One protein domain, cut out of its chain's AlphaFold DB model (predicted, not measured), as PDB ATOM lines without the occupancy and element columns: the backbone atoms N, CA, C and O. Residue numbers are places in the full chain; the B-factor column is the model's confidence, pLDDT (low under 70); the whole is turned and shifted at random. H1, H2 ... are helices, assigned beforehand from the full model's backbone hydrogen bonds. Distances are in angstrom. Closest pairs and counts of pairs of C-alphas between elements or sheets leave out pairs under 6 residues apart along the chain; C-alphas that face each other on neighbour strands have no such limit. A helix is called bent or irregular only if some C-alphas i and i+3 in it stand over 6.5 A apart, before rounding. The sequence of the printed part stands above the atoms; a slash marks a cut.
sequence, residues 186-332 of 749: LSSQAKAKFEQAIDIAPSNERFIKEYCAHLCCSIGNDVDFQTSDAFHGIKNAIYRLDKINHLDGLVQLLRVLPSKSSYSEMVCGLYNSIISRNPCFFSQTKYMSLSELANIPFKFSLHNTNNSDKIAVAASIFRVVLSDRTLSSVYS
ATOM      1  N   LEU A 186     -15.902 -20.162  -9.709       64.44
ATOM      2  CA  LEU A 186     -17.077 -19.685 -10.448       64.44
ATOM      3  C   LEU A 186     -17.767 -18.514  -9.735       64.44
ATOM      4  O   LEU A 186     -18.136 -17.534 -10.386       64.44
ATOM      5  N   SER A 187     -17.868 -18.572  -8.404       64.06
ATOM      6  CA  SER A 187     -18.400 -17.481  -7.580       64.06
ATOM      7  C   SER A 187     -17.579 -16.190  -7.736       64.06
ATOM      8  O   SER A 187     -18.138 -15.114  -7.973       64.06
ATOM      9  N   SER A 188     -16.246 -16.293  -7.724       64.50
ATOM     10  CA  SER A 188     -15.343 -15.154  -7.947       64.50
ATOM     11  C   SER A 188     -15.487 -14.540  -9.345       64.50
ATOM     12  O   SER A 188     -15.466 -13.317  -9.489       64.50
ATOM     13  N   GLN A 189     -15.698 -15.356 -10.385       69.94
ATOM     14  CA  GLN A 189     -15.953 -14.855 -11.743       69.94
ATOM     15  C   GLN A 189     -17.290 -14.119 -11.860       69.94
ATOM     16  O   GLN A 189     -17.371 -13.090 -12.536       69.94
ATOM     17  N   ALA A 190     -18.338 -14.626 -11.210       69.25
ATOM     18  CA  ALA A 190     -19.631 -13.955 -11.164       69.25
ATOM     19  C   ALA A 190     -19.532 -12.610 -10.427       69.25
ATOM     20  O   ALA A 190     -19.984 -11.596 -10.960       69.25
ATOM     21  N   LYS A 191     -18.858 -12.566  -9.268       68.38
ATOM     22  CA  LYS A 191     -18.600 -11.331  -8.510       68.38
ATOM     23  C   LYS A 191     -17.931 -10.252  -9.368       68.38
ATOM     24  O   LYS A 191     -18.433  -9.134  -9.410       68.38
ATOM     25  N   ALA A 192     -16.864 -10.587 -10.095       71.94
ATOM     26  CA  ALA A 192     -16.152  -9.625 -10.943       71.94
ATOM     27  C   ALA A 192     -17.047  -9.018 -12.040       71.94
ATOM     28  O   ALA A 192     -16.974  -7.821 -12.319       71.94
ATOM     29  N   LYS A 193     -17.933  -9.825 -12.641       74.94
ATOM     30  CA  LYS A 193     -18.913  -9.335 -13.623       74.94
ATOM     31  C   LYS A 193     -19.953  -8.422 -12.988       74.94
ATOM     32  O   LYS A 193     -20.336  -7.429 -13.602       74.94
ATOM     33  N   PHE A 194     -20.404  -8.750 -11.777       72.56
ATOM     34  CA  PHE A 194     -21.320  -7.880 -11.058       72.56
ATOM     35  C   PHE A 194     -20.672  -6.529 -10.738       72.56
ATOM     36  O   PHE A 194     -21.263  -5.497 -11.035       72.56
ATOM     37  N   GLU A 195     -19.445  -6.529 -10.208       70.12
ATOM     38  CA  GLU A 195     -18.701  -5.305  -9.885       70.12
ATOM     39  C   GLU A 195     -18.524  -4.401 -11.120       70.12
ATOM     40  O   GLU A 195     -18.830  -3.213 -11.049       70.12
ATOM     41  N   GLN A 196     -18.156  -4.965 -12.278       73.44
ATOM     42  CA  GLN A 196     -18.055  -4.208 -13.535       73.44
ATOM     43  C   GLN A 196     -19.382  -3.573 -13.969       73.44
ATOM     44  O   GLN A 196     -19.400  -2.456 -14.480       73.44
ATOM     45  N   ALA A 197     -20.502  -4.268 -13.786       68.69
ATOM     46  CA  ALA A 197     -21.801  -3.732 -14.173       68.69
ATOM     47  C   ALA A 197     -22.358  -2.701 -13.168       68.69
ATOM     48  O   ALA A 197     -23.099  -1.814 -13.595       68.69
ATOM     49  N   ILE A 198     -21.943  -2.722 -11.889       69.69
ATOM     50  CA  ILE A 198     -22.209  -1.614 -10.946       69.69
ATOM     51  C   ILE A 198     -21.530  -0.330 -11.432       69.69
ATOM     52  O   ILE A 198     -22.154   0.728 -11.402       69.69
ATOM     53  N   ASP A 199     -20.282  -0.415 -11.906       70.00
ATOM     54  CA  ASP A 199     -19.544   0.757 -12.399       70.00
ATOM     55  C   ASP A 199     -20.218   1.396 -13.631       70.00
ATOM     56  O   ASP A 199     -20.133   2.607 -13.829       70.00
ATOM     57  N   ILE A 200     -20.924   0.597 -14.441       74.94
ATOM     58  CA  ILE A 200     -21.622   1.058 -15.651       74.94
ATOM     59  C   ILE A 200     -23.009   1.639 -15.330       74.94
ATOM     60  O   ILE A 200     -23.413   2.633 -15.933       74.94
ATOM     61  N   ALA A 201     -23.757   1.023 -14.409       71.19
ATOM     62  CA  ALA A 201     -25.142   1.391 -14.102       71.19
ATOM     63  C   ALA A 201     -25.410   1.440 -12.581       71.19
ATOM     64  O   ALA A 201     -26.174   0.622 -12.058       71.19
ATOM     65  N   PRO A 202     -24.831   2.418 -11.858       64.19
ATOM     66  CA  PRO A 202     -24.850   2.459 -10.392       64.19
ATOM     67  C   PRO A 202     -26.236   2.705  -9.773       64.19
ATOM     68  O   PRO A 202     -26.419   2.479  -8.584       64.19
ATOM     69  N   SER A 203     -27.224   3.150 -10.548       64.88
ATOM     70  CA  SER A 203     -28.587   3.466 -10.088       64.88
ATOM     71  C   SER A 203     -29.640   2.406 -10.457       64.88
ATOM     72  O   SER A 203     -30.836   2.644 -10.304       64.88
ATOM     73  N   ASN A 204     -29.234   1.228 -10.949       74.94
ATOM     74  CA  ASN A 204     -30.166   0.148 -11.291       74.94
ATOM     75  C   ASN A 204     -30.481  -0.750 -10.076       74.94
ATOM     76  O   ASN A 204     -29.745  -1.692  -9.769       74.94
ATOM     77  N   GLU A 205     -31.619  -0.498  -9.424       64.81
ATOM     78  CA  GLU A 205     -32.067  -1.210  -8.213       64.81
ATOM     79  C   GLU A 205     -32.165  -2.736  -8.384       64.81
ATOM     80  O   GLU A 205     -31.769  -3.498  -7.496       64.81
ATOM     81  N   ARG A 206     -32.674  -3.213  -9.531       70.44
ATOM     82  CA  ARG A 206     -32.857  -4.654  -9.784       70.44
ATOM     83  C   ARG A 206     -31.515  -5.376  -9.810       70.44
ATOM     84  O   ARG A 206     -31.394  -6.476  -9.281       70.44
ATOM     85  N   PHE A 207     -30.515  -4.741 -10.405       71.75
ATOM     86  CA  PHE A 207     -29.176  -5.294 -10.525       71.75
ATOM     87  C   PHE A 207     -28.455  -5.366  -9.172       71.75
ATOM     88  O   PHE A 207     -27.889  -6.401  -8.822       71.75
ATOM     89  N   ILE A 208     -28.545  -4.300  -8.371       68.94
ATOM     90  CA  ILE A 208     -27.958  -4.249  -7.025       68.94
ATOM     91  C   ILE A 208     -28.586  -5.306  -6.110       68.94
ATOM     92  O   ILE A 208     -27.875  -5.968  -5.353       68.94
ATOM     93  N   LYS A 209     -29.902  -5.518  -6.212       68.81
ATOM     94  CA  LYS A 209     -30.606  -6.554  -5.446       68.81
ATOM     95  C   LYS A 209     -30.099  -7.964  -5.772       68.81
ATOM     96  O   LYS A 209     -29.833  -8.731  -4.848       68.81
ATOM     97  N   GLU A 210     -29.920  -8.282  -7.055       73.38
ATOM     98  CA  GLU A 210     -29.360  -9.566  -7.511       73.38
ATOM     99  C   GLU A 210     -27.895  -9.741  -7.085       73.38
ATOM    100  O   GLU A 210     -27.505 -10.819  -6.639       73.38
ATOM    101  N   TYR A 211     -27.090  -8.674  -7.127       76.50
ATOM    102  CA  TYR A 211     -25.709  -8.706  -6.638       76.50
ATOM    103  C   TYR A 211     -25.627  -9.019  -5.137       76.50
ATOM    104  O   TYR A 211     -24.869  -9.899  -4.721       76.50
ATOM    105  N   CYS A 212     -26.444  -8.343  -4.323       71.62
ATOM    106  CA  CYS A 212     -26.513  -8.590  -2.882       71.62
ATOM    107  C   CYS A 212     -26.982 -10.022  -2.580       71.62
ATOM    108  O   CYS A 212     -26.429 -10.679  -1.697       71.62
ATOM    109  N   ALA A 213     -27.964 -10.526  -3.337       70.56
ATOM    110  CA  ALA A 213     -28.443 -11.901  -3.219       70.56
ATOM    111  C   ALA A 213     -27.351 -12.925  -3.578       70.56
ATOM    112  O   ALA A 213     -27.154 -13.885  -2.834       70.56
ATOM    113  N   HIS A 214     -26.597 -12.695  -4.660       75.12
ATOM    114  CA  HIS A 214     -25.487 -13.551  -5.084       75.12
ATOM    115  C   HIS A 214     -24.373 -13.616  -4.029       75.12
ATOM    116  O   HIS A 214     -23.960 -14.708  -3.640       75.12
ATOM    117  N   LEU A 215     -23.928 -12.457  -3.523       69.31
ATOM    118  CA  LEU A 215     -22.903 -12.364  -2.474       69.31
ATOM    119  C   LEU A 215     -23.275 -13.130  -1.204       69.31
ATOM    120  O   LEU A 215     -22.399 -13.658  -0.524       69.31
ATOM    121  N   CYS A 216     -24.561 -13.193  -0.870       63.41
ATOM    122  CA  CYS A 216     -25.006 -13.918   0.311       63.41
ATOM    123  C   CYS A 216     -25.256 -15.407   0.031       63.41
ATOM    124  O   CYS A 216     -24.972 -16.237   0.892       63.41
ATOM    125  N   CYS A 217     -25.710 -15.778  -1.173       63.47
ATOM    126  CA  CYS A 217     -25.832 -17.183  -1.582       63.47
ATOM    127  C   CYS A 217     -24.475 -17.893  -1.605       63.47
ATOM    128  O   CYS A 217     -24.396 -19.056  -1.214       63.47
ATOM    129  N   SER A 218     -23.394 -17.193  -1.973       60.28
ATOM    130  CA  SER A 218     -22.041 -17.756  -1.895       60.28
ATOM    131  C   SER A 218     -21.606 -18.123  -0.471       60.28
ATOM    132  O   SER A 218     -20.710 -18.940  -0.319       60.28
ATOM    133  N   ILE A 219     -22.258 -17.582   0.565       55.66
ATOM    134  CA  ILE A 219     -21.964 -17.876   1.978       55.66
ATOM    135  C   ILE A 219     -22.712 -19.128   2.471       55.66
ATOM    136  O   ILE A 219     -22.266 -19.792   3.401       55.66
ATOM    137  N   GLY A 220     -23.851 -19.470   1.857       45.81
ATOM    138  CA  GLY A 220     -24.701 -20.593   2.277       45.81
ATOM    139  C   GLY A 220     -24.177 -21.985   1.902       45.81
ATOM    140  O   GLY A 220     -24.680 -22.972   2.429       45.81
ATOM    141  N   ASN A 221     -23.175 -22.067   1.019       46.88
ATOM    142  CA  ASN A 221     -22.591 -23.327   0.537       46.88
ATOM    143  C   ASN A 221     -21.249 -23.690   1.204       46.88
ATOM    144  O   ASN A 221     -20.732 -24.779   0.958       46.88
ATOM    145  N   ASP A 222     -20.690 -22.811   2.043       46.31
ATOM    146  CA  ASP A 222     -19.438 -23.058   2.763       46.31
ATOM    147  C   ASP A 222     -19.749 -23.684   4.125       46.31
ATOM    148  O   ASP A 222     -20.086 -22.995   5.091       46.31
ATOM    149  N   VAL A 223     -19.687 -25.016   4.194       43.12
ATOM    150  CA  VAL A 223     -20.034 -25.740   5.422       43.12
ATOM    151  C   VAL A 223     -18.995 -25.528   6.525       43.12
ATOM    152  O   VAL A 223     -19.408 -25.514   7.670       43.12
ATOM    153  N   ASP A 224     -17.713 -25.251   6.244       40.19
ATOM    154  CA  ASP A 224     -16.708 -25.129   7.325       40.19
ATOM    155  C   ASP A 224     -15.464 -24.263   7.020       40.19
ATOM    156  O   ASP A 224     -14.492 -24.296   7.772       40.19
ATOM    157  N   PHE A 225     -15.455 -23.434   5.969       42.34
ATOM    158  CA  PHE A 225     -14.324 -22.531   5.706       42.34
ATOM    159  C   PHE A 225     -14.782 -21.079   5.560       42.34
ATOM    160  O   PHE A 225     -15.386 -20.686   4.570       42.34
ATOM    161  N   GLN A 226     -14.450 -20.247   6.552       47.50
ATOM    162  CA  GLN A 226     -14.476 -18.793   6.404       47.50
ATOM    163  C   GLN A 226     -13.359 -18.386   5.436       47.50
ATOM    164  O   GLN A 226     -12.248 -18.062   5.851       47.50
ATOM    165  N   THR A 227     -13.612 -18.436   4.131       49.59
ATOM    166  CA  THR A 227     -12.650 -17.897   3.170       49.59
ATOM    167  C   THR A 227     -12.659 -16.364   3.257       49.59
ATOM    168  O   THR A 227     -13.706 -15.712   3.237       49.59
ATOM    169  N   SER A 228     -11.466 -15.775   3.378       55.28
ATOM    170  CA  SER A 228     -11.215 -14.322   3.431       55.28
ATOM    171  C   SER A 228     -11.932 -13.534   2.313       55.28
ATOM    172  O   SER A 228     -12.299 -12.370   2.493       55.28
ATOM    173  N   ASP A 229     -12.201 -14.178   1.175       58.53
ATOM    174  CA  ASP A 229     -12.786 -13.567  -0.021       58.53
ATOM    175  C   ASP A 229     -14.268 -13.191   0.116       58.53
ATOM    176  O   ASP A 229     -14.685 -12.150  -0.410       58.53
ATOM    177  N   ALA A 230     -15.066 -13.979   0.845       60.66
ATOM    178  CA  ALA A 230     -16.483 -13.680   1.061       60.66
ATOM    179  C   ALA A 230     -16.651 -12.449   1.967       60.66
ATOM    180  O   ALA A 230     -17.375 -11.510   1.628       60.66
ATOM    181  N   PHE A 231     -15.901 -12.393   3.073       66.69
ATOM    182  CA  PHE A 231     -15.859 -11.224   3.959       66.69
ATOM    183  C   PHE A 231     -15.389  -9.966   3.224       66.69
ATOM    184  O   PHE A 231     -15.986  -8.896   3.380       66.69
ATOM    185  N   HIS A 232     -14.349 -10.089   2.396       68.31
ATOM    186  CA  HIS A 232     -13.845  -8.980   1.592       68.31
ATOM    187  C   HIS A 232     -14.868  -8.514   0.543       68.31
ATOM    188  O   HIS A 232     -15.046  -7.313   0.339       68.31
ATOM    189  N   GLY A 233     -15.596  -9.444  -0.086       70.06
ATOM    190  CA  GLY A 233     -16.659  -9.132  -1.042       70.06
ATOM    191  C   GLY A 233     -17.796  -8.317  -0.443       70.06
ATOM    192  O   GLY A 233     -18.188  -7.306  -1.025       70.06
ATOM    193  N   ILE A 234     -18.273  -8.691   0.746       73.88
ATOM    194  CA  ILE A 234     -19.341  -7.938   1.410       73.88
ATOM    195  C   ILE A 234     -18.833  -6.560   1.858       73.88
ATOM    196  O   ILE A 234     -19.516  -5.565   1.631       73.88
ATOM    197  N   LYS A 235     -17.615  -6.458   2.416       74.44
ATOM    198  CA  LYS A 235     -17.015  -5.156   2.775       74.44
ATOM    199  C   LYS A 235     -16.917  -4.212   1.571       74.44
ATOM    200  O   LYS A 235     -17.270  -3.040   1.691       74.44
ATOM    201  N   ASN A 236     -16.487  -4.715   0.412       74.19
ATOM    202  CA  ASN A 236     -16.410  -3.918  -0.815       74.19
ATOM    203  C   ASN A 236     -17.806  -3.475  -1.293       74.19
ATOM    204  O   ASN A 236     -17.998  -2.315  -1.651       74.19
ATOM    205  N   ALA A 237     -18.799  -4.369  -1.241       75.06
ATOM    206  CA  ALA A 237     -20.179  -4.034  -1.590       75.06
ATOM    207  C   ALA A 237     -20.748  -2.923  -0.693       75.06
ATOM    208  O   ALA A 237     -21.320  -1.964  -1.209       75.06
ATOM    209  N   ILE A 238     -20.521  -3.008   0.622       79.25
ATOM    210  CA  ILE A 238     -20.910  -1.966   1.583       79.25
ATOM    211  C   ILE A 238     -20.262  -0.637   1.200       79.25
ATOM    212  O   ILE A 238     -20.974   0.341   1.006       79.25
ATOM    213  N   TYR A 239     -18.939  -0.607   1.015       79.19
ATOM    214  CA  TYR A 239     -18.206   0.609   0.650       79.19
ATOM    215  C   TYR A 239     -18.739   1.266  -0.633       79.19
ATOM    216  O   TYR A 239     -18.892   2.485  -0.707       79.19
ATOM    217  N   ARG A 240     -19.049   0.467  -1.658       75.00
ATOM    218  CA  ARG A 240     -19.562   0.974  -2.937       75.00
ATOM    219  C   ARG A 240     -20.970   1.541  -2.806       75.00
ATOM    220  O   ARG A 240     -21.195   2.659  -3.263       75.00
ATOM    221  N   LEU A 241     -21.886   0.799  -2.180       77.62
ATOM    222  CA  LEU A 241     -23.274   1.229  -1.968       77.62
ATOM    223  C   LEU A 241     -23.353   2.474  -1.082       77.62
ATOM    224  O   LEU A 241     -24.137   3.383  -1.354       77.62
ATOM    225  N   ASP A 242     -22.486   2.536  -0.074       80.94
ATOM    226  CA  ASP A 242     -22.289   3.697   0.784       80.94
ATOM    227  C   ASP A 242     -21.861   4.927  -0.041       80.94
ATOM    228  O   ASP A 242     -22.495   5.983   0.038       80.94
ATOM    229  N   LYS A 243     -20.860   4.778  -0.921       80.44
ATOM    230  CA  LYS A 243     -20.349   5.861  -1.781       80.44
ATOM    231  C   LYS A 243     -21.407   6.447  -2.723       80.44
ATOM    232  O   LYS A 243     -21.375   7.646  -2.987       80.44
ATOM    233  N   ILE A 244     -22.327   5.627  -3.231       78.50
ATOM    234  CA  ILE A 244     -23.409   6.072  -4.131       78.50
ATOM    235  C   ILE A 244     -24.707   6.442  -3.394       78.50
ATOM    236  O   ILE A 244     -25.709   6.727  -4.042       78.50
ATOM    237  N   ASN A 245     -24.700   6.455  -2.054       77.75
ATOM    238  CA  ASN A 245     -25.849   6.804  -1.214       77.75
ATOM    239  C   ASN A 245     -27.093   5.908  -1.425       77.75
ATOM    240  O   ASN A 245     -28.228   6.368  -1.306       77.75
ATOM    241  N   HIS A 246     -26.900   4.624  -1.744       81.00
ATOM    242  CA  HIS A 246     -27.996   3.711  -2.090       81.00
ATOM    243  C   HIS A 246     -28.528   2.954  -0.860       81.00
ATOM    244  O   HIS A 246     -28.227   1.775  -0.648       81.00
ATOM    245  N   LEU A 247     -29.366   3.619  -0.061       81.38
ATOM    246  CA  LEU A 247     -29.887   3.100   1.214       81.38
ATOM    247  C   LEU A 247     -30.631   1.757   1.083       81.38
ATOM    248  O   LEU A 247     -30.405   0.857   1.889       81.38
ATOM    249  N   ASP A 248     -31.432   1.567   0.029       78.06
ATOM    250  CA  ASP A 248     -32.184   0.317  -0.182       78.06
ATOM    251  C   ASP A 248     -31.278  -0.911  -0.370       78.06
ATOM    252  O   ASP A 248     -31.594  -2.011   0.088       78.06
ATOM    253  N   GLY A 249     -30.113  -0.725  -0.999       77.94
ATOM    254  CA  GLY A 249     -29.127  -1.783  -1.203       77.94
ATOM    255  C   GLY A 249     -28.440  -2.167   0.106       77.94
ATOM    256  O   GLY A 249     -28.246  -3.350   0.380       77.94
ATOM    257  N   LEU A 250     -28.136  -1.177   0.953       84.31
ATOM    258  CA  LEU A 250     -27.552  -1.398   2.281       84.31
ATOM    259  C   LEU A 250     -28.513  -2.169   3.198       84.31
ATOM    260  O   LEU A 250     -28.103  -3.110   3.876       84.31
ATOM    261  N   VAL A 251     -29.806  -1.830   3.178       84.38
ATOM    262  CA  VAL A 251     -30.846  -2.549   3.937       84.38
ATOM    263  C   VAL A 251     -31.021  -3.968   3.415       84.38
ATOM    264  O   VAL A 251     -31.151  -4.907   4.201       84.38
ATOM    265  N   GLN A 252     -30.994  -4.153   2.094       79.12
ATOM    266  CA  GLN A 252     -31.080  -5.484   1.509       79.12
ATOM    267  C   GLN A 252     -29.886  -6.350   1.929       79.12
ATOM    268  O   GLN A 252     -30.093  -7.504   2.294       79.12
ATOM    269  N   LEU A 253     -28.663  -5.811   1.961       82.50
ATOM    270  CA  LEU A 253     -27.509  -6.526   2.520       82.50
ATOM    271  C   LEU A 253     -27.735  -6.900   3.986       82.50
ATOM    272  O   LEU A 253     -27.564  -8.063   4.344       82.50
ATOM    273  N   LEU A 254     -28.188  -5.954   4.815       85.44
ATOM    274  CA  LEU A 254     -28.468  -6.190   6.234       85.44
ATOM    275  C   LEU A 254     -29.450  -7.358   6.454       85.44
ATOM    276  O   LEU A 254     -29.263  -8.158   7.370       85.44
ATOM    277  N   ARG A 255     -30.468  -7.498   5.593       79.62
ATOM    278  CA  ARG A 255     -31.461  -8.588   5.665       79.62
ATOM    279  C   ARG A 255     -30.877  -9.959   5.336       79.62
ATOM    280  O   ARG A 255     -31.246 -10.944   5.974       79.62
ATOM    281  N   VAL A 256     -30.005 -10.025   4.332       77.00
ATOM    282  CA  VAL A 256     -29.516 -11.297   3.776       77.00
ATOM    283  C   VAL A 256     -28.234 -11.777   4.481       77.00
ATOM    284  O   VAL A 256     -27.839 -12.930   4.322       77.00
ATOM    285  N   LEU A 257     -27.620 -10.951   5.340       81.00
ATOM    286  CA  LEU A 257     -26.469 -11.359   6.148       81.00
ATOM    287  C   LEU A 257     -26.754 -12.627   6.993       81.00
ATOM    288  O   LEU A 257     -27.818 -12.728   7.630       81.00
ATOM    289  N   PRO A 258     -25.797 -13.580   7.056       75.00
ATOM    290  CA  PRO A 258     -25.936 -14.792   7.858       75.00
ATOM    291  C   PRO A 258     -26.072 -14.480   9.347       75.00
ATOM    292  O   PRO A 258     -25.345 -13.648   9.882       75.00
ATOM    293  N   SER A 259     -26.956 -15.204  10.036       79.88
ATOM    294  CA  SER A 259     -27.184 -15.122  11.487       79.88
ATOM    295  C   SER A 259     -25.995 -15.654  12.307       79.88
ATOM    296  O   SER A 259     -26.104 -16.698  12.945       79.88
ATOM    297  N   LYS A 260     -24.833 -14.992  12.252       76.56
ATOM    298  CA  LYS A 260     -23.627 -15.354  13.014       76.56
ATOM    299  C   LYS A 260     -23.003 -14.115  13.662       76.56
ATOM    300  O   LYS A 260     -22.899 -13.063  13.031       76.56
ATOM    301  N   SER A 261     -22.511 -14.262  14.892       78.62
ATOM    302  CA  SER A 261     -21.848 -13.194  15.663       78.62
ATOM    303  C   SER A 261     -20.597 -12.620  14.976       78.62
ATOM    304  O   SER A 261     -20.261 -11.451  15.178       78.62
ATOM    305  N   SER A 262     -19.959 -13.391  14.088       79.00
ATOM    306  CA  SER A 262     -18.819 -12.966  13.261       79.00
ATOM    307  C   SER A 262     -19.130 -11.786  12.328       79.00
ATOM    308  O   SER A 262     -18.212 -11.102  11.889       79.00
ATOM    309  N   TYR A 263     -20.406 -11.519  12.028       82.44
ATOM    310  CA  TYR A 263     -20.830 -10.383  11.196       82.44
ATOM    311  C   TYR A 263     -21.230  -9.143  12.009       82.44
ATOM    312  O   TYR A 263     -21.621  -8.138  11.421       82.44
ATOM    313  N   SER A 264     -21.120  -9.179  13.343       86.12
ATOM    314  CA  SER A 264     -21.568  -8.091  14.227       86.12
ATOM    315  C   SER A 264     -20.979  -6.720  13.867       86.12
ATOM    316  O   SER A 264     -21.718  -5.748  13.769       86.12
ATOM    317  N   GLU A 265     -19.676  -6.633  13.588       86.19
ATOM    318  CA  GLU A 265     -19.026  -5.369  13.193       86.19
ATOM    319  C   GLU A 265     -19.543  -4.829  11.858       86.19
ATOM    320  O   GLU A 265     -19.737  -3.627  11.683       86.19
ATOM    321  N   MET A 266     -19.797  -5.731  10.913       85.94
ATOM    322  CA  MET A 266     -20.310  -5.387   9.593       85.94
ATOM    323  C   MET A 266     -21.744  -4.859   9.678       85.94
ATOM    324  O   MET A 266     -22.084  -3.887   9.007       85.94
ATOM    325  N   VAL A 267     -22.561  -5.464  10.543       89.56
ATOM    326  CA  VAL A 267     -23.916  -5.000  10.857       89.56
ATOM    327  C   VAL A 267     -23.884  -3.611  11.489       89.56
ATOM    328  O   VAL A 267     -24.635  -2.744  11.051       89.56
ATOM    329  N   CYS A 268     -22.990  -3.364  12.452       89.56
ATOM    330  CA  CYS A 268     -22.819  -2.036  13.047       89.56
ATOM    331  C   CYS A 268     -22.426  -0.986  11.999       89.56
ATOM    332  O   CYS A 268     -23.034   0.082  11.946       89.56
ATOM    333  N   GLY A 269     -21.467  -1.300  11.122       87.31
ATOM    334  CA  GLY A 269     -21.056  -0.408  10.035       87.31
ATOM    335  C   GLY A 269     -22.191  -0.096   9.052       87.31
ATOM    336  O   GLY A 269     -22.405   1.066   8.713       87.31
ATOM    337  N   LEU A 270     -22.953  -1.115   8.642       88.75
ATOM    338  CA  LEU A 270     -24.138  -0.967   7.786       88.75
ATOM    339  C   LEU A 270     -25.206  -0.083   8.433       88.75
ATOM    340  O   LEU A 270     -25.694   0.855   7.808       88.75
ATOM    341  N   TYR A 271     -25.559  -0.375   9.684       91.19
ATOM    342  CA  TYR A 271     -26.584   0.365  10.411       91.19
ATOM    343  C   TYR A 271     -26.202   1.843  10.569       91.19
ATOM    344  O   TYR A 271     -26.983   2.728  10.216       91.19
ATOM    345  N   ASN A 272     -24.971   2.116  11.011       90.31
ATOM    346  CA  ASN A 272     -24.469   3.478  11.190       90.31
ATOM    347  C   ASN A 272     -24.374   4.245   9.863       90.31
ATOM    348  O   ASN A 272     -24.673   5.436   9.825       90.31
ATOM    349  N   SER A 273     -24.006   3.574   8.768       87.50
ATOM    350  CA  SER A 273     -23.993   4.145   7.415       87.50
ATOM    351  C   SER A 273     -25.385   4.598   6.951       87.50
ATOM    352  O   SER A 273     -25.511   5.666   6.345       87.50
ATOM    353  N   ILE A 274     -26.424   3.814   7.250       89.31
ATOM    354  CA  ILE A 274     -27.813   4.137   6.902       89.31
ATOM    355  C   ILE A 274     -28.308   5.320   7.743       89.31
ATOM    356  O   ILE A 274     -28.802   6.308   7.196       89.31
ATOM    357  N   ILE A 275     -28.138   5.243   9.067       88.75
ATOM    358  CA  ILE A 275     -28.626   6.257  10.012       88.75
ATOM    359  C   ILE A 275     -27.904   7.600   9.850       88.75
ATOM    360  O   ILE A 275     -28.546   8.642   9.960       88.75
ATOM    361  N   SER A 276     -26.605   7.614   9.530       88.44
ATOM    362  CA  SER A 276     -25.854   8.865   9.321       88.44
ATOM    363  C   SER A 276     -26.357   9.684   8.128       88.44
ATOM    364  O   SER A 276     -26.215  10.905   8.113       88.44
ATOM    365  N   ARG A 277     -26.973   9.026   7.141       87.56
ATOM    366  CA  ARG A 277     -27.569   9.656   5.951       87.56
ATOM    367  C   ARG A 277     -29.035  10.002   6.143       87.56
ATOM    368  O   ARG A 277     -29.498  11.023   5.642       87.56
ATOM    369  N   ASN A 278     -29.770   9.135   6.832       86.75
ATOM    370  CA  ASN A 278     -31.174   9.342   7.146       86.75
ATOM    371  C   ASN A 278     -31.481   8.811   8.559       86.75
ATOM    372  O   ASN A 278     -31.779   7.624   8.721       86.75
ATOM    373  N   PRO A 279     -31.472   9.685   9.581       85.69
ATOM    374  CA  PRO A 279     -31.713   9.288  10.968       85.69
ATOM    375  C   PRO A 279     -33.084   8.648  11.211       85.69
ATOM    376  O   PRO A 279     -33.232   7.812  12.097       85.69
ATOM    377  N   CYS A 280     -34.085   9.003  10.403       83.00
ATOM    378  CA  CYS A 280     -35.453   8.496  10.522       83.00
ATOM    379  C   CYS A 280     -35.726   7.295   9.603       83.00
ATOM    380  O   CYS A 280     -36.883   6.912   9.432       83.00
ATOM    381  N   PHE A 281     -34.695   6.714   8.976       85.50
ATOM    382  CA  PHE A 281     -34.860   5.686   7.948       85.50
ATOM    383  C   PHE A 281     -35.669   4.481   8.446       85.50
ATOM    384  O   PHE A 281     -36.659   4.099   7.828       85.50
ATOM    385  N   PHE A 282     -35.283   3.912   9.591       82.94
ATOM    386  CA  PHE A 282     -35.936   2.722  10.151       82.94
ATOM    387  C   PHE A 282     -37.263   3.015  10.860       82.94
ATOM    388  O   PHE A 282     -38.034   2.094  11.112       82.94
ATOM    389  N   SER A 283     -37.570   4.285  11.134       77.19
ATOM    390  CA  SER A 283     -38.889   4.702  11.628       77.19
ATOM    391  C   SER A 283     -39.964   4.611  10.538       77.19
ATOM    392  O   SER A 283     -41.157   4.601  10.832       77.19
ATOM    393  N   GLN A 284     -39.559   4.550   9.267       74.75
ATOM    394  CA  GLN A 284     -40.452   4.424   8.122       74.75
ATOM    395  C   GLN A 284     -40.609   2.935   7.774       74.75
ATOM    396  O   GLN A 284     -39.711   2.315   7.209       74.75
ATOM    397  N   THR A 285     -41.779   2.355   8.053       61.12
ATOM    398  CA  THR A 285     -42.096   0.914   7.884       61.12
ATOM    399  C   THR A 285     -42.068   0.398   6.436       61.12
ATOM    400  O   THR A 285     -42.401  -0.755   6.168       61.12
ATOM    401  N   LYS A 286     -41.664   1.234   5.476       67.56
ATOM    402  CA  LYS A 286     -41.655   0.935   4.042       67.56
ATOM    403  C   LYS A 286     -40.583  -0.090   3.635       67.56
ATOM    404  O   LYS A 286     -40.768  -0.770   2.630       67.56
ATOM    405  N   TYR A 287     -39.483  -0.210   4.383       65.12
ATOM    406  CA  TYR A 287     -38.283  -0.945   3.933       65.12
ATOM    407  C   TYR A 287     -37.938  -2.186   4.768       65.12
ATOM    408  O   TYR A 287     -37.367  -3.149   4.249       65.12
ATOM    409  N   MET A 288     -38.302  -2.188   6.050       76.94
ATOM    410  CA  MET A 288     -38.105  -3.298   6.980       76.94
ATOM    411  C   MET A 288     -39.222  -3.259   8.022       76.94
ATOM    412  O   MET A 288     -39.600  -2.180   8.482       76.94
ATOM    413  N   SER A 289     -39.758  -4.421   8.392       82.56
ATOM    414  CA  SER A 289     -40.732  -4.487   9.481       82.56
ATOM    415  C   SER A 289     -40.042  -4.285  10.832       82.56
ATOM    416  O   SER A 289     -38.905  -4.715  11.038       82.56
ATOM    417  N   LEU A 290     -40.728  -3.657  11.786       80.62
ATOM    418  CA  LEU A 290     -40.154  -3.429  13.114       80.62
ATOM    419  C   LEU A 290     -39.881  -4.745  13.872       80.62
ATOM    420  O   LEU A 290     -38.975  -4.790  14.699       80.62
ATOM    421  N   SER A 291     -40.588  -5.836  13.547       80.38
ATOM    422  CA  SER A 291     -40.313  -7.179  14.081       80.38
ATOM    423  C   SER A 291     -39.025  -7.796  13.519       80.38
ATOM    424  O   SER A 291     -38.280  -8.440  14.257       80.38
ATOM    425  N   GLU A 292     -38.712  -7.589  12.236       83.69
ATOM    426  CA  GLU A 292     -37.410  -7.972  11.668       83.69
ATOM    427  C   GLU A 292     -36.278  -7.169  12.322       83.69
ATOM    428  O   GLU A 292     -35.262  -7.747  12.708       83.69
ATOM    429  N   LEU A 293     -36.478  -5.859  12.495       87.25
ATOM    430  CA  LEU A 293     -35.503  -4.953  13.100       87.25
ATOM    431  C   LEU A 293     -35.221  -5.310  14.572       87.25
ATOM    432  O   LEU A 293     -34.059  -5.394  14.968       87.25
ATOM    433  N   ALA A 294     -36.264  -5.613  15.354       86.44
ATOM    434  CA  ALA A 294     -36.169  -6.042  16.753       86.44
ATOM    435  C   ALA A 294     -35.291  -7.288  16.955       86.44
ATOM    436  O   ALA A 294     -34.636  -7.430  17.984       86.44
ATOM    437  N   ASN A 295     -35.238  -8.177  15.959       87.88
ATOM    438  CA  ASN A 295     -34.462  -9.412  16.028       87.88
ATOM    439  C   ASN A 295     -32.971  -9.227  15.702       87.88
ATOM    440  O   ASN A 295     -32.173 -10.112  16.016       87.88
ATOM    441  N   ILE A 296     -32.559  -8.109  15.088       90.31
ATOM    442  CA  ILE A 296     -31.165  -7.884  14.662       90.31
ATOM    443  C   ILE A 296     -30.182  -7.942  15.846       90.31
ATOM    444  O   ILE A 296     -29.214  -8.709  15.758       90.31
ATOM    445  N   PRO A 297     -30.401  -7.229  16.974       91.62
ATOM    446  CA  PRO A 297     -29.485  -7.287  18.112       91.62
ATOM    447  C   PRO A 297     -29.293  -8.699  18.674       91.62
ATOM    448  O   PRO A 297     -28.198  -9.031  19.135       91.62
ATOM    449  N   PHE A 298     -30.325  -9.546  18.608       89.25
ATOM    450  CA  PHE A 298     -30.262 -10.940  19.051       89.25
ATOM    451  C   PHE A 298     -29.554 -11.837  18.028       89.25
ATOM    452  O   PHE A 298     -28.622 -12.555  18.385       89.25
ATOM    453  N   LYS A 299     -29.914 -11.725  16.742       87.56
ATOM    454  CA  LYS A 299     -29.366 -12.509  15.618       87.56
ATOM    455  C   LYS A 299     -27.845 -12.383  15.469       87.56
ATOM    456  O   LYS A 299     -27.189 -13.344  15.069       87.56
ATOM    457  N   PHE A 300     -27.293 -11.212  15.775       87.88
ATOM    458  CA  PHE A 300     -25.860 -10.922  15.643       87.88
ATOM    459  C   PHE A 300     -25.145 -10.754  16.988       87.88
ATOM    460  O   PHE A 300     -23.990 -10.330  17.013       87.88
ATOM    461  N   SER A 301     -25.819 -11.082  18.094       86.88
ATOM    462  CA  SER A 301     -25.277 -10.991  19.454       86.88
ATOM    463  C   SER A 301     -24.743  -9.600  19.818       86.88
ATOM    464  O   SER A 301     -23.783  -9.498  20.567       86.88
ATOM    465  N   LEU A 302     -25.356  -8.520  19.313       88.69
ATOM    466  CA  LEU A 302     -24.924  -7.140  19.600       88.69
ATOM    467  C   LEU A 302     -25.123  -6.764  21.077       88.69
ATOM    468  O   LEU A 302     -24.370  -5.963  21.622       88.69
ATOM    469  N   HIS A 303     -26.124  -7.373  21.714       81.81
ATOM    470  CA  HIS A 303     -26.501  -7.148  23.110       81.81
ATOM    471  C   HIS A 303     -25.571  -7.824  24.129       81.81
ATOM    472  O   HIS A 303     -25.541  -7.420  25.284       81.81
ATOM    473  N   ASN A 304     -24.827  -8.856  23.720       77.62
ATOM    474  CA  ASN A 304     -23.983  -9.657  24.606       77.62
ATOM    475  C   ASN A 304     -22.499  -9.397  24.309       77.62
ATOM    476  O   ASN A 304     -21.755 -10.303  23.932       77.62
ATOM    477  N   THR A 305     -22.091  -8.126  24.367       71.38
ATOM    478  CA  THR A 305     -20.710  -7.707  24.093       71.38
ATOM    479  C   THR A 305     -20.280  -6.603  25.050       71.38
ATOM    480  O   THR A 305     -21.096  -5.771  25.424       71.38
ATOM    481  N   ASN A 306     -18.985  -6.533  25.362       72.31
ATOM    482  CA  ASN A 306     -18.395  -5.409  26.103       72.31
ATOM    483  C   ASN A 306     -18.034  -4.222  25.184       72.31
ATOM    484  O   ASN A 306     -17.251  -3.356  25.564       72.31
ATOM    485  N   ASN A 307     -18.527  -4.206  23.941       82.62
ATOM    486  CA  ASN A 307     -18.181  -3.193  22.951       82.62
ATOM    487  C   ASN A 307     -19.256  -2.096  22.934       82.62
ATOM    488  O   ASN A 307     -20.403  -2.354  22.564       82.62
ATOM    489  N   SER A 308     -18.863  -0.874  23.300       84.06
ATOM    490  CA  SER A 308     -19.752   0.291  23.382       84.06
ATOM    491  C   SER A 308     -20.478   0.588  22.072       84.06
ATOM    492  O   SER A 308     -21.661   0.903  22.100       84.06
ATOM    493  N   ASP A 309     -19.821   0.423  20.923       86.00
ATOM    494  CA  ASP A 309     -20.414   0.723  19.614       86.00
ATOM    495  C   ASP A 309     -21.503  -0.292  19.252       86.00
ATOM    496  O   ASP A 309     -22.541   0.057  18.684       86.00
ATOM    497  N   LYS A 310     -21.297  -1.565  19.611       89.31
ATOM    498  CA  LYS A 310     -22.300  -2.623  19.409       89.31
ATOM    499  C   LYS A 310     -23.510  -2.410  20.314       89.31
ATOM    500  O   LYS A 310     -24.641  -2.535  19.840       89.31
ATOM    501  N   ILE A 311     -23.274  -2.041  21.576       88.50
ATOM    502  CA  ILE A 311     -24.328  -1.674  22.530       88.50
ATOM    503  C   ILE A 311     -25.102  -0.453  22.020       88.50
ATOM    504  O   ILE A 311     -26.328  -0.488  22.018       88.50
ATOM    505  N   ALA A 312     -24.422   0.579  21.517       89.62
ATOM    506  CA  ALA A 312     -25.057   1.784  20.985       89.62
ATOM    507  C   ALA A 312     -25.950   1.488  19.770       89.62
ATOM    508  O   ALA A 312     -27.085   1.962  19.694       89.62
ATOM    509  N   VAL A 313     -25.489   0.643  18.841       92.75
ATOM    510  CA  VAL A 313     -26.306   0.189  17.702       92.75
ATOM    511  C   VAL A 313     -27.517  -0.615  18.180       92.75
ATOM    512  O   VAL A 313     -28.633  -0.366  17.723       92.75
ATOM    513  N   ALA A 314     -27.329  -1.544  19.121       92.56
ATOM    514  CA  ALA A 314     -28.428  -2.316  19.696       92.56
ATOM    515  C   ALA A 314     -29.456  -1.413  20.398       92.56
ATOM    516  O   ALA A 314     -30.653  -1.546  20.152       92.56
ATOM    517  N   ALA A 315     -29.000  -0.457  21.208       91.19
ATOM    518  CA  ALA A 315     -29.848   0.519  21.878       91.19
ATOM    519  C   ALA A 315     -30.603   1.387  20.869       91.19
ATOM    520  O   ALA A 315     -31.813   1.532  20.987       91.19
ATOM    521  N   SER A 316     -29.926   1.909  19.841       92.31
ATOM    522  CA  SER A 316     -30.552   2.681  18.760       92.31
ATOM    523  C   SER A 316     -31.681   1.896  18.086       92.31
ATOM    524  O   SER A 316     -32.794   2.408  17.963       92.31
ATOM    525  N   ILE A 317     -31.426   0.630  17.738       91.56
ATOM    526  CA  ILE A 317     -32.436  -0.278  17.183       91.56
ATOM    527  C   ILE A 317     -33.621  -0.418  18.145       91.56
ATOM    528  O   ILE A 317     -34.769  -0.234  17.740       91.56
ATOM    529  N   PHE A 318     -33.361  -0.705  19.423       90.75
ATOM    530  CA  PHE A 318     -34.421  -0.856  20.416       90.75
ATOM    531  C   PHE A 318     -35.225   0.426  20.612       90.75
ATOM    532  O   PHE A 318     -36.446   0.347  20.678       90.75
ATOM    533  N   ARG A 319     -34.602   1.609  20.623       90.00
ATOM    534  CA  ARG A 319     -35.324   2.887  20.727       90.00
ATOM    535  C   ARG A 319     -36.278   3.099  19.553       90.00
ATOM    536  O   ARG A 319     -37.416   3.510  19.773       90.00
ATOM    537  N   VAL A 320     -35.855   2.778  18.327       89.12
ATOM    538  CA  VAL A 320     -36.726   2.850  17.139       89.12
ATOM    539  C   VAL A 320     -37.903   1.885  17.272       89.12
ATOM    540  O   VAL A 320     -39.046   2.285  17.070       89.12
ATOM    541  N   VAL A 321     -37.638   0.635  17.660       87.38
ATOM    542  CA  VAL A 321     -38.665  -0.407  17.821       87.38
ATOM    543  C   VAL A 321     -39.666  -0.043  18.924       87.38
ATOM    544  O   VAL A 321     -40.869  -0.153  18.727       87.38
ATOM    545  N   LEU A 322     -39.187   0.422  20.076       86.12
ATOM    546  CA  LEU A 322     -40.010   0.735  21.250       86.12
ATOM    547  C   LEU A 322     -40.758   2.068  21.153       86.12
ATOM    548  O   LEU A 322     -41.654   2.323  21.956       86.12
ATOM    549  N   SER A 323     -40.419   2.911  20.174       83.50
ATOM    550  CA  SER A 323     -41.196   4.119  19.874       83.50
ATOM    551  C   SER A 323     -42.602   3.786  19.350       83.50
ATOM    552  O   SER A 323     -43.502   4.624  19.431       83.50
ATOM    553  N   ASP A 324     -42.820   2.565  18.846       78.44
ATOM    554  CA  ASP A 324     -44.128   2.070  18.420       78.44
ATOM    555  C   ASP A 324     -44.797   1.231  19.526       78.44
ATOM    556  O   ASP A 324     -44.358   0.133  19.882       78.44
ATOM    557  N   ARG A 325     -45.923   1.733  20.054       71.12
ATOM    558  CA  ARG A 325     -46.679   1.100  21.152       71.12
ATOM    559  C   ARG A 325     -47.248  -0.279  20.797       71.12
ATOM    560  O   ARG A 325     -47.566  -1.055  21.701       71.12
ATOM    561  N   THR A 326     -47.385  -0.604  19.511       67.88
ATOM    562  CA  THR A 326     -47.958  -1.880  19.049       67.88
ATOM    563  C   THR A 326     -47.025  -3.078  19.267       67.88
ATOM    564  O   THR A 326     -47.483  -4.223  19.337       67.88
ATOM    565  N   LEU A 327     -45.725  -2.830  19.466       64.19
ATOM    566  CA  LEU A 327     -44.695  -3.861  19.655       64.19
ATOM    567  C   LEU A 327     -44.448  -4.235  21.116       64.19
ATOM    568  O   LEU A 327     -43.614  -5.095  21.393       64.19
ATOM    569  N   SER A 328     -45.220  -3.673  22.047       60.81
ATOM    570  CA  SER A 328     -45.305  -4.147  23.439       60.81
ATOM    571  C   SER A 328     -45.605  -5.654  23.527       60.81
ATOM    572  O   SER A 328     -45.126  -6.340  24.428       60.81
ATOM    573  N   SER A 329     -46.315  -6.196  22.529       63.59
ATOM    574  CA  SER A 329     -46.572  -7.631  22.365       63.59
ATOM    575  C   SER A 329     -45.315  -8.479  22.114       63.59
ATOM    576  O   SER A 329     -45.286  -9.636  22.522       63.59
ATOM    577  N   VAL A 330     -44.265  -7.925  21.492       66.69
ATOM    578  CA  VAL A 330     -43.013  -8.650  21.188       66.69
ATOM    579  C   VAL A 330     -42.218  -8.941  22.458       66.69
ATOM    580  O   VAL A 330     -41.640 -10.015  22.592       66.69
ATOM    581  N   TYR A 331     -42.214  -7.999  23.401       70.00
ATOM    582  CA  TYR A 331     -41.459  -8.097  24.653       70.00
ATOM    583  C   TYR A 331     -42.336  -8.445  25.861       70.00
ATOM    584  O   TYR A 331     -41.871  -8.388  26.993       70.00
ATOM    585  N   SER A 332     -43.607  -8.801  25.628       64.75
ATOM    586  CA  SER A 332     -44.582  -9.170  26.666       64.75
ATOM    587  C   SER A 332     -44.725  -8.134  27.796       64.75
ATOM    588  O   SER A 332     -45.044  -8.492  28.927       64.75
TER     589      SER A 332
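Overview. This is residues 186 to 332 of the 749 residues of a protein of Leptocylindrus danicus (UniProt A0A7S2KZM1). Helices are laid in a zigzag along the longest axis as an up-and-down bundle, each running against the one before: H1, H3 and H5 make one layer, H2 and H4 the other. Beyond H5 the hairpin of H6 and H7 continues the stack, H7 turned steeply to H5, and the short H8 lies at the far end. The 147 printed residues, 104 of them in eight named helices, H1 to H8 in chain order, are all helix in class, with no named strand. The whole is compact, with a radius of gyration of the C-alphas of 15.8 A and spans of 48 by 35 by 25 A.

Along the chain. H1 holds residues 186 to 200, from C-alpha 186 at (-17.077, -19.685, -10.448), and measures 21.9 A. H2, residues 205 to 220, measures 23.2 A, and H3, residues 228 to 243, 22.8 A. H4 holds residues 247 to 256. H5, residues 261 to 277, is the longest at 25.5 A; it is irregular, with C-alphas 262 and 265 7.6 A apart. H6, residues 290 to 299, is only just irregular, with C-alphas 294 and 297 6.9 A apart. H7, residues 308 to 322, measures 20.4 A and ends with C-alpha 322 at (-40.010, 0.735, 21.250). H8, residues 325 to 329, is only just irregular, with C-alphas 326 and 329 6.8 A apart.

Arrangement. H1 and H2 form a hairpin at a shallow tilt of 21 degrees; their closest C-alphas, Phe 194 and Tyr 211, are 6.3 A apart. H2 touches H4, the same way at 24 degrees, closest at the C-alphas of Cys 212 and Leu 253, 5.9 A. H4 and H5 form a hairpin at 18 degrees, closest at the C-alphas of Leu 247 and Ile 274, 6.1 A. H3 and H5 only just touch, with 3 pairs of C-alphas within 8 A, the closest Asp 242 and Ser 273, 6.9 A. H7 touches H5 with residues 309 to 313 alone, at a steep tilt of 64 degrees; the closest C-alphas, Cys 268 and Val 313, are 6.2 A apart. H6 and H7 form a hairpin at 26 degrees, closest at the C-alphas of Pro 297 and Ala 314, 5.3 A. H8 is close to but not clearly touching H7, the closest C-alphas being Val 321 and Leu 327, 7.2 A. Every O i to N i+4 pair is within hydrogen-bond range in H1, H3, H4 and H7, against 10 of 12 in H2, 10 of 13 in H5, 3 of 6 in H6 and 0 of 1 in H8, where 0 of 2 O i to N i+3 pairs are.

Size, cuts and confidence. The C-alphas farthest apart, Ile 200 and Ser 332, are 49.2 A apart. The printed part has no cut, and H5 to H6 is a long link of 12 residues. Mean pLDDT of the printed part is 76.0; among the residues under 70 are 215 to 232 and 326 to 330.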